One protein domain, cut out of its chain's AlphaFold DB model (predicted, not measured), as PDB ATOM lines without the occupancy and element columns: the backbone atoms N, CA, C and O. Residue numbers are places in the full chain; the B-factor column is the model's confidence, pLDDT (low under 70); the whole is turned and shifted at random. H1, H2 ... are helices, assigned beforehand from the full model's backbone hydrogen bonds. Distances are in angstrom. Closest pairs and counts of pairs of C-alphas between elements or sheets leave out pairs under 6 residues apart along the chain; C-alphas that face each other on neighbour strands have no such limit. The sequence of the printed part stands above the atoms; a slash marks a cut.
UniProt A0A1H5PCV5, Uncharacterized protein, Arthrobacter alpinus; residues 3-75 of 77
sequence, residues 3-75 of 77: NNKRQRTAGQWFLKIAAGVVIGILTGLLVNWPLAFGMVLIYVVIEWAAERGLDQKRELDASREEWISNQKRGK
ATOM      1  N   ASN A   3      40.928 -24.580  11.897       54.19
ATOM      2  CA  ASN A   3      39.545 -24.934  12.267       54.19
ATOM      3  C   ASN A   3      38.541 -23.795  12.032       54.19
ATOM      4  O   ASN A   3      37.449 -24.045  11.528       54.19
ATOM      5  N   ASN A   4      38.933 -22.540  12.279       55.16
ATOM      6  CA  ASN A   4      38.044 -21.391  12.080       55.16
ATOM      7  C   ASN A   4      37.724 -21.137  10.597       55.16
ATOM      8  O   ASN A   4      36.644 -20.639  10.295       55.16
ATOM      9  N   LYS A   5      38.620 -21.501   9.661       53.81
ATOM     10  CA  LYS A   5      38.330 -21.417   8.217       53.81
ATOM     11  C   LYS A   5      37.283 -22.452   7.810       53.81
ATOM     12  O   LYS A   5      36.305 -22.075   7.182       53.81
ATOM     13  N   ARG A   6      37.433 -23.717   8.230       53.72
ATOM     14  CA  ARG A   6      36.443 -24.773   7.940       53.72
ATOM     15  C   ARG A   6      35.069 -24.474   8.546       53.72
ATOM     16  O   ARG A   6      34.069 -24.674   7.868       53.72
ATOM     17  N   GLN A   7      35.013 -23.935   9.767       54.06
ATOM     18  CA  GLN A   7      33.753 -23.505  10.388       54.06
ATOM     19  C   GLN A   7      33.100 -22.332   9.645       54.06
ATOM     20  O   GLN A   7      31.890 -22.349   9.439       54.06
ATOM     21  N   ARG A   8      33.883 -21.344   9.185       58.84
ATOM     22  CA  ARG A   8      33.361 -20.242   8.356       58.84
ATOM     23  C   ARG A   8      32.820 -20.735   7.018       58.84
ATOM     24  O   ARG A   8      31.756 -20.289   6.605       58.84
ATOM     25  N   THR A   9      33.521 -21.661   6.366       65.31
ATOM     26  CA  THR A   9      33.085 -22.238   5.088       65.31
ATOM     27  C   THR A   9      31.818 -23.078   5.259       65.31
ATOM     28  O   THR A   9      30.880 -22.919   4.483       65.31
ATOM     29  N   ALA A  10      31.743 -23.905   6.306       71.00
ATOM     30  CA  ALA A  10      30.539 -24.671   6.622       71.00
ATOM     31  C   ALA A  10      29.352 -23.754   6.965       71.00
ATOM     32  O   ALA A  10      28.249 -23.977   6.479       71.00
ATOM     33  N   GLY A  11      29.588 -22.684   7.734       70.38
ATOM     34  CA  GLY A  11      28.567 -21.688   8.061       70.38
ATOM     35  C   GLY A  11      28.048 -20.934   6.835       70.38
ATOM     36  O   GLY A  11      26.843 -20.750   6.701       70.38
ATOM     37  N   GLN A  12      28.927 -20.555   5.901       76.00
ATOM     38  CA  GLN A  12      28.516 -19.940   4.634       76.00
ATOM     39  C   GLN A  12      27.711 -20.902   3.756       76.00
ATOM     40  O   GLN A  12      26.727 -20.489   3.148       76.00
ATOM     41  N   TRP A  13      28.091 -22.180   3.714       77.25
ATOM     42  CA  TRP A  13      27.359 -23.189   2.952       77.25
ATOM     43  C   TRP A  13      25.960 -23.429   3.532       77.25
ATOM     44  O   TRP A  13      24.975 -23.444   2.798       77.25
ATOM     45  N   PHE A  14      25.857 -23.503   4.862       75.94
ATOM     46  CA  PHE A  14      24.574 -23.624   5.554       75.94
ATOM     47  C   PHE A  14      23.681 -22.398   5.325       75.94
ATOM     48  O   PHE A  14      22.481 -22.549   5.105       75.94
ATOM     49  N   LEU A  15      24.260 -21.189   5.305       79.94
ATOM     50  CA  LEU A  15      23.527 -19.961   4.982       79.94
ATOM     51  C   LEU A  15      22.984 -19.966   3.548       79.94
ATOM     52  O   LEU A  15      21.841 -19.571   3.343       79.94
ATOM     53  N   LYS A  16      23.779 -20.422   2.569       77.81
ATOM     54  CA  LYS A  16      23.336 -20.538   1.170       77.81
ATOM     55  C   LYS A  16      22.149 -21.499   1.043       77.81
ATOM     56  O   LYS A  16      21.161 -21.169   0.393       77.81
ATOM     57  N   ILE A  17      22.203 -22.644   1.726       80.38
ATOM     58  CA  ILE A  17      21.093 -23.610   1.739       80.38
ATOM     59  C   ILE A  17      19.856 -23.017   2.410       80.38
ATOM     60  O   ILE A  17      18.765 -23.096   1.852       80.38
ATOM     61  N   ALA A  18      20.013 -22.392   3.580       80.12
ATOM     62  CA  ALA A  18      18.904 -21.763   4.289       80.12
ATOM     63  C   ALA A  18      18.239 -20.665   3.442       80.12
ATOM     64  O   ALA A  18      17.014 -20.615   3.362       80.12
ATOM     65  N   ALA A  19      19.033 -19.838   2.753       81.50
ATOM     66  CA  ALA A  19      18.527 -18.834   1.822       81.50
ATOM     67  C   ALA A  19      17.742 -19.477   0.667       81.50
ATOM     68  O   ALA A  19      16.625 -19.051   0.382       81.50
ATOM     69  N   GLY A  20      18.267 -20.548   0.060       76.31
ATOM     70  CA  GLY A  20      17.574 -21.289  -0.997       76.31
ATOM     71  C   GLY A  20      16.236 -21.886  -0.544       76.31
ATOM     72  O   GLY A  20      15.240 -21.776  -1.259       76.31
ATOM     73  N   VAL A  21      16.175 -22.453   0.666       80.62
ATOM     74  CA  VAL A  21      14.935 -23.005   1.246       80.62
ATOM     75  C   VAL A  21      13.906 -21.904   1.502       80.62
ATOM     76  O   VAL A  21      12.745 -22.057   1.132       80.62
ATOM     77  N   VAL A  22      14.318 -20.777   2.092       83.38
ATOM     78  CA  VAL A  22      13.424 -19.641   2.366       83.38
ATOM     79  C   VAL A  22      12.874 -19.047   1.070       83.38
ATOM     80  O   VAL A  22      11.671 -18.803   0.980       83.38
ATOM     81  N   ILE A  23      13.715 -18.878   0.045       79.75
ATOM     82  CA  ILE A  23      13.286 -18.423  -1.284       79.75
ATOM     83  C   ILE A  23      12.315 -19.430  -1.906       79.75
ATOM     84  O   ILE A  23      11.294 -19.018  -2.450       79.75
ATOM     85  N   GLY A  24      12.573 -20.735  -1.792       70.12
ATOM     86  CA  GLY A  24      11.671 -21.775  -2.288       70.12
ATOM     87  C   GLY A  24      10.294 -21.739  -1.618       70.12
ATOM     88  O   GLY A  24       9.279 -21.768  -2.311       70.12
ATOM     89  N   ILE A  25      10.248 -21.592  -0.289       74.75
ATOM     90  CA  ILE A  25       9.000 -21.475   0.487       74.75
ATOM     91  C   ILE A  25       8.244 -20.193   0.121       74.75
ATOM     92  O   ILE A  25       7.045 -20.248  -0.145       74.75
ATOM     93  N   LEU A  26       8.932 -19.047   0.071       73.19
ATOM     94  CA  LEU A  26       8.333 -17.768  -0.329       73.19
ATOM     95  C   LEU A  26       7.788 -17.832  -1.755       73.19
ATOM     96  O   LEU A  26       6.693 -17.345  -2.018       73.19
ATOM     97  N   THR A  27       8.523 -18.469  -2.664       67.25
ATOM     98  CA  THR A  27       8.092 -18.618  -4.054       67.25
ATOM     99  C   THR A  27       6.897 -19.553  -4.166       67.25
ATOM    100  O   THR A  27       5.993 -19.241  -4.921       67.25
ATOM    101  N   GLY A  28       6.838 -20.648  -3.405       66.12
ATOM    102  CA  GLY A  28       5.673 -21.539  -3.378       66.12
ATOM    103  C   GLY A  28       4.429 -20.922  -2.723       66.12
ATOM    104  O   GLY A  28       3.306 -21.266  -3.084       66.12
ATOM    105  N   LEU A  29       4.612 -19.996  -1.774       71.62
ATOM    106  CA  LEU A  29       3.521 -19.221  -1.172       71.62
ATOM    107  C   LEU A  29       2.992 -18.124  -2.107       71.62
ATOM    108  O   LEU A  29       1.787 -17.882  -2.141       71.62
ATOM    109  N   LEU A  30       3.879 -17.443  -2.837       67.81
ATOM    110  CA  LEU A  30       3.535 -16.302  -3.700       67.81
ATOM    111  C   LEU A  30       3.182 -16.714  -5.136       67.81
ATOM    112  O   LEU A  30       2.478 -15.989  -5.836       67.81
ATOM    113  N   VAL A  31       3.675 -17.866  -5.584       58.91
ATOM    114  CA  VAL A  31       3.495 -18.420  -6.925       58.91
ATOM    115  C   VAL A  31       3.087 -19.880  -6.764       58.91
ATOM    116  O   VAL A  31       3.617 -20.585  -5.915       58.91
ATOM    117  N   ASN A  32       2.143 -20.351  -7.578       69.19
ATOM    118  CA  ASN A  32       1.668 -21.736  -7.555       69.19
ATOM    119  C   ASN A  32       2.845 -22.734  -7.401       69.19
ATOM    120  O   ASN A  32       3.794 -22.674  -8.185       69.19
ATOM    121  N   TRP A  33       2.784 -23.634  -6.405       62.69
ATOM    122  CA  TRP A  33       3.873 -24.534  -5.959       62.69
ATOM    123  C   TRP A  33       4.689 -25.220  -7.081       62.69
ATOM    124  O   TRP A  33       5.906 -25.358  -6.931       62.69
ATOM    125  N   PRO A  34       4.099 -25.606  -8.235       69.81
ATOM    126  CA  PRO A  34       4.853 -26.169  -9.359       69.81
ATOM    127  C   PRO A  34       5.912 -25.224  -9.952       69.81
ATOM    128  O   PRO A  34       6.948 -25.680 -10.430       69.81
ATOM    129  N   LEU A  35       5.682 -23.909  -9.914       66.81
ATOM    130  CA  LEU A  35       6.592 -22.898 -10.464       66.81
ATOM    131  C   LEU A  35       7.758 -22.574  -9.518       66.81
ATOM    132  O   LEU A  35       8.802 -22.106  -9.975       66.81
ATOM    133  N   ALA A  36       7.622 -22.873  -8.222       68.94
ATOM    134  CA  ALA A  36       8.675 -22.643  -7.234       68.94
ATOM    135  C   ALA A  36       9.942 -23.456  -7.540       68.94
ATOM    136  O   ALA A  36      11.049 -22.925  -7.467       68.94
ATOM    137  N   PHE A  37       9.788 -24.710  -7.977       70.31
ATOM    138  CA  PHE A  37      10.914 -25.546  -8.404       70.31
ATOM    139  C   PHE A  37      11.661 -24.949  -9.606       70.31
ATOM    140  O   PHE A  37      12.891 -24.956  -9.633       70.31
ATOM    141  N   GLY A  38      10.932 -24.379 -10.570       74.38
ATOM    142  CA  GLY A  38      11.527 -23.698 -11.722       74.38
ATOM    143  C   GLY A  38      12.329 -22.459 -11.319       74.38
ATOM    144  O   GLY A  38      13.439 -22.254 -11.803       74.38
ATOM    145  N   MET A  39      11.813 -21.670 -10.376       74.62
ATOM    146  CA  MET A  39      12.500 -20.477  -9.872       74.62
ATOM    147  C   MET A  39      13.765 -20.814  -9.080       74.62
ATOM    148  O   MET A  39      14.769 -20.126  -9.239       74.62
ATOM    149  N   VAL A  40      13.759 -21.893  -8.289       77.75
ATOM    150  CA  VAL A  40      14.973 -22.378  -7.606       77.75
ATOM    151  C   VAL A  40      16.052 -22.752  -8.626       77.75
ATOM    152  O   VAL A  40      17.203 -22.353  -8.463       77.75
ATOM    153  N   LEU A  41      15.692 -23.446  -9.712       79.81
ATOM    154  CA  LEU A  41      16.638 -23.772 -10.785       79.81
ATOM    155  C   LEU A  41      17.189 -22.518 -11.477       79.81
ATOM    156  O   LEU A  41      18.396 -22.427 -11.689       79.81
ATOM    157  N   ILE A  42      16.336 -21.536 -11.783       80.75
ATOM    158  CA  ILE A  42      16.769 -20.251 -12.358       80.75
ATOM    159  C   ILE A  42      17.751 -19.549 -11.414       80.75
ATOM    160  O   ILE A  42      18.786 -19.060 -11.865       80.75
ATOM    161  N   TYR A  43      17.470 -19.541 -10.111       78.69
ATOM    162  CA  TYR A  43      18.339 -18.920  -9.115       78.69
ATOM    163  C   TYR A  43      19.722 -19.580  -9.072       78.69
ATOM    164  O   TYR A  43      20.732 -18.885  -9.122       78.69
ATOM    165  N   VAL A  44      19.773 -20.917  -9.076       84.06
ATOM    166  CA  VAL A  44      21.031 -21.682  -9.122       84.06
ATOM    167  C   VAL A  44      21.826 -21.375 -10.394       84.06
ATOM    168  O   VAL A  44      23.042 -21.199 -10.330       84.06
ATOM    169  N   VAL A  45      21.162 -21.270 -11.550       83.62
ATOM    170  CA  VAL A  45      21.823 -20.941 -12.826       83.62
ATOM    171  C   VAL A  45      22.371 -19.513 -12.823       83.62
ATOM    172  O   VAL A  45      23.493 -19.295 -13.280       83.62
ATOM    173  N   ILE A  46      21.618 -18.544 -12.295       81.00
ATOM    174  CA  ILE A  46      22.074 -17.153 -12.172       81.00
ATOM    175  C   ILE A  46      23.260 -17.063 -11.210       81.00
ATOM    176  O   ILE A  46      24.240 -16.394 -11.527       81.00
ATOM    177  N   GLU A  47      23.204 -17.748 -10.065       80.50
ATOM    178  CA  GLU A  47      24.300 -17.770  -9.093       80.50
ATOM    179  C   GLU A  47      25.565 -18.393  -9.706       80.50
ATOM    180  O   GLU A  47      26.642 -17.805  -9.624       80.50
ATOM    181  N   TRP A  48      25.430 -19.504 -10.436       84.12
ATOM    182  CA  TRP A  48      26.539 -20.132 -11.161       84.12
ATOM    183  C   TRP A  48      27.135 -19.221 -12.247       84.12
ATOM    184  O   TRP A  48      28.357 -19.119 -12.387       84.12
ATOM    185  N   ALA A  49      26.285 -18.526 -13.008       78.12
ATOM    186  CA  ALA A  49      26.724 -17.571 -14.023       78.12
ATOM    187  C   ALA A  49      27.421 -16.347 -13.401       78.12
ATOM    188  O   ALA A  49      28.420 -15.863 -13.938       78.12
ATOM    189  N   ALA A  50      26.930 -15.864 -12.257       78.44
ATOM    190  CA  ALA A  50      27.531 -14.758 -11.522       78.44
ATOM    191  C   ALA A  50      28.905 -15.133 -10.948       78.44
ATOM    192  O   ALA A  50      29.837 -14.339 -11.066       78.44
ATOM    193  N   GLU A  51      29.058 -16.339 -10.391       78.25
ATOM    194  CA  GLU A  51      30.349 -16.846  -9.905       78.25
ATOM    195  C   GLU A  51      31.381 -16.910 -11.046       78.25
ATOM    196  O   GLU A  51      32.467 -16.342 -10.930       78.25
ATOM    197  N   ARG A  52      31.005 -17.458 -12.212       74.19
ATOM    198  CA  ARG A  52      31.869 -17.479 -13.411       74.19
ATOM    199  C   ARG A  52      32.259 -16.083 -13.904       74.19
ATOM    200  O   ARG A  52      33.397 -15.870 -14.321       74.19
ATOM    201  N   GLY A  53      31.323 -15.134 -13.882       69.88
ATOM    202  CA  GLY A  53      31.579 -13.756 -14.307       69.88
ATOM    203  C   GLY A  53      32.470 -12.976 -13.335       69.88
ATOM    204  O   GLY A  53      33.258 -12.132 -13.762       69.88
ATOM    205  N   LEU A  54      32.367 -13.250 -12.033       66.06
ATOM    206  CA  LEU A  54      33.204 -12.630 -11.004       66.06
ATOM    207  C   LEU A  54      34.644 -13.148 -11.041       66.06
ATOM    208  O   LEU A  54      35.569 -12.345 -10.888       66.06
ATOM    209  N   ASP A  55      34.842 -14.441 -11.301       66.88
ATOM    210  CA  ASP A  55      36.180 -15.026 -11.437       66.88
ATOM    211  C   ASP A  55      36.922 -14.456 -12.655       66.88
ATOM    212  O   ASP A  55      38.068 -14.024 -12.525       66.88
ATOM    213  N   GLN A  56      36.243 -14.303 -13.799       61.62
ATOM    214  CA  GLN A  56      36.838 -13.657 -14.978       61.62
ATOM    215  C   GLN A  56      37.246 -12.202 -14.720       61.62
ATOM    216  O   GLN A  56      38.301 -11.768 -15.177       61.62
ATOM    217  N   LYS A  57      36.431 -11.430 -13.985       64.44
ATOM    218  CA  LYS A  57      36.766 -10.035 -13.657       64.44
ATOM    219  C   LYS A  57      37.984  -9.936 -12.745       64.44
ATOM    220  O   LYS A  57      38.826  -9.072 -12.966       64.44
ATOM    221  N   ARG A  58      38.114 -10.841 -11.770       68.56
ATOM    222  CA  ARG A  58      39.291 -10.896 -10.892       68.56
ATOM    223  C   ARG A  58      40.583 -11.170 -11.655       68.56
ATOM    224  O   ARG A  58      41.590 -10.531 -11.367       68.56
ATOM    225  N   GLU A  59      40.554 -12.084 -12.619       67.38
ATOM    226  CA  GLU A  59      41.722 -12.387 -13.459       67.38
ATOM    227  C   GLU A  59      42.086 -11.219 -14.390       67.38
ATOM    228  O   GLU A  59      43.267 -10.904 -14.568       67.38
ATOM    229  N   LEU A  60      41.080 -10.530 -14.940       67.31
ATOM    230  CA  LEU A  60      41.262  -9.343 -15.780       67.31
ATOM    231  C   LEU A  60      41.857  -8.161 -15.006       67.31
ATOM    232  O   LEU A  60      42.784  -7.518 -15.502       67.31
ATOM    233  N   ASP A  61      41.365  -7.891 -13.795       75.56
ATOM    234  CA  ASP A  61      41.874  -6.808 -12.950       75.56
ATOM    235  C   ASP A  61      43.318  -7.086 -12.498       75.56
ATOM    236  O   ASP A  61      44.167  -6.200 -12.603       75.56
ATOM    237  N   ALA A  62      43.638  -8.328 -12.116       74.44
ATOM    238  CA  ALA A  62      45.005  -8.724 -11.766       74.44
ATOM    239  C   ALA A  62      45.976  -8.579 -12.957       74.44
ATOM    240  O   ALA A  62      47.057  -8.007 -12.815       74.44
ATOM    241  N   SER A  63      45.561  -9.011 -14.153       71.00
ATOM    242  CA  SER A  63      46.364  -8.877 -15.379       71.00
ATOM    243  C   SER A  63      46.565  -7.411 -15.786       71.00
ATOM    244  O   SER A  63      47.621  -7.018 -16.287       71.00
ATOM    245  N   ARG A  64      45.552  -6.565 -15.556       71.12
ATOM    246  CA  ARG A  64      45.617  -5.125 -15.830       71.12
ATOM    247  C   ARG A  64      46.576  -4.415 -14.881       71.12
ATOM    248  O   ARG A  64      47.338  -3.554 -15.324       71.12
ATOM    249  N   GLU A  65      46.562  -4.767 -13.601       75.75
ATOM    250  CA  GLU A  65      47.508  -4.236 -12.617       75.75
ATOM    251  C   GLU A  65      48.949  -4.633 -12.948       75.75
ATOM    252  O   GLU A  65      49.846  -3.785 -12.906       75.75
ATOM    253  N   GLU A  66      49.167  -5.880 -13.374       77.31
ATOM    254  CA  GLU A  66      50.480  -6.364 -13.794       77.31
ATOM    255  C   GLU A  66      50.998  -5.602 -15.027       77.31
ATOM    256  O   GLU A  66      52.127  -5.100 -15.017       77.31
ATOM    257  N   TRP A  67      50.151  -5.386 -16.041       77.69
ATOM    258  CA  TRP A  67      50.503  -4.597 -17.229       77.69
ATOM    259  C   TRP A  67      50.849  -3.134 -16.897       77.69
ATOM    260  O   TRP A  67      51.861  -2.609 -17.371       77.69
ATOM    261  N   ILE A  68      50.061  -2.477 -16.035       77.00
ATOM    262  CA  ILE A  68      50.330  -1.099 -15.582       77.00
ATOM    263  C   ILE A  68      51.640  -1.032 -14.783       77.00
ATOM    264  O   ILE A  68      52.396  -0.062 -14.908       77.00
ATOM    265  N   SER A  69      51.929  -2.047 -13.965       76.50
ATOM    266  CA  SER A  69      53.164  -2.106 -13.180       76.50
ATOM    267  C   SER A  69      54.410  -2.235 -14.067       76.50
ATOM    268  O   SER A  69      55.392  -1.518 -13.849       76.50
ATOM    269  N   ASN A  70      54.341  -3.050 -15.125       77.00
ATOM    270  CA  ASN A  70      55.429  -3.239 -16.084       77.00
ATOM    271  C   ASN A  70      55.659  -1.988 -16.946       77.00
ATOM    272  O   ASN A  70      56.804  -1.583 -17.143       77.00
ATOM    273  N   GLN A  71      54.590  -1.299 -17.361       72.88
ATOM    274  CA  GLN A  71      54.674   0.009 -18.029       72.88
ATOM    275  C   GLN A  71      55.336   1.081 -17.148       72.88
ATOM    276  O   GLN A  71      56.110   1.899 -17.637       72.88
ATOM    277  N   LYS A  72      55.057   1.087 -15.836       69.56
ATOM    278  CA  LYS A  72      55.692   2.023 -14.893       69.56
ATOM    279  C   LYS A  72      57.159   1.696 -14.610       69.56
ATOM    280  O   LYS A  72      57.918   2.625 -14.347       69.56
ATOM    281  N   ARG A  73      57.559   0.418 -14.642       65.94
ATOM    282  CA  ARG A  73      58.966   0.007 -14.491       65.94
ATOM    283  C   ARG A  73      59.805   0.384 -15.709       65.94
ATOM    284  O   ARG A  73      60.825   1.028 -15.526       65.94
ATOM    285  N   GLY A  74      59.334   0.099 -16.923       61.31
ATOM    286  CA  GLY A  74      60.079   0.397 -18.157       61.31
ATOM    287  C   GLY A  74      60.204   1.883 -18.520       61.31
ATOM    288  O   GLY A  74      60.861   2.211 -19.494       61.31
ATOM    289  N   LYS A  75      59.562   2.792 -17.771       56.31
ATOM    290  CA  LYS A  75      59.661   4.253 -17.959       56.31
ATOM    291  C   LYS A  75      60.652   4.934 -17.005       56.31
ATOM    292  O   LYS A  75      60.741   6.160 -17.015       56.31
TER     293      LYS A  75
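Overview. This is residues 3 to 75 of the 77 residues of an uncharacterized protein of Arthrobacter alpinus (UniProt A0A1H5PCV5). Two long helices, H1 and then H2, meet near their ends at a tight turn and spread apart as an open V with one arm longer than the other. Residues 3 to 19 of H1 and 45 to 75, mostly H2, stick out free. The printed part has 73 residues, with no named strand, and its class is all helix. It is extended, with a radius of gyration of the C-alphas of 19.8 A, and flat, spanning 64 by 33 by 13 A.

Along the chain. H1, residues 3 to 30, begins at C-alpha 3 (39.545, -24.934, 12.267) and is 40.3 A long from first to last C-alpha. H2, residues 33 to 73, is 60.9 A long and ends at C-alpha 73 (58.966, 0.007, -14.491).

Arrangement. H1 and H2 form a helical hairpin, running opposite ways at a steep tilt of 43 degrees. They touch through residues 20 to 28 of H1 and 33 to 40 of H2 alone; the closest C-alphas, of Gly 28 and Ala 36, are 5.0 A apart. Every O i to N i+4 pair is within hydrogen-bond range in H1, and 35 of 37 in H2.

Size, cuts and confidence. The C-alphas of Asn 32 and Lys 75, the two farthest apart, are 64.4 A from each other. The printed part has no cut. Mean pLDDT of the printed part is 71.8; residues 3 to 9, 27 to 28, 30 to 36, 53 to 60 and 72 to 75 are under 70.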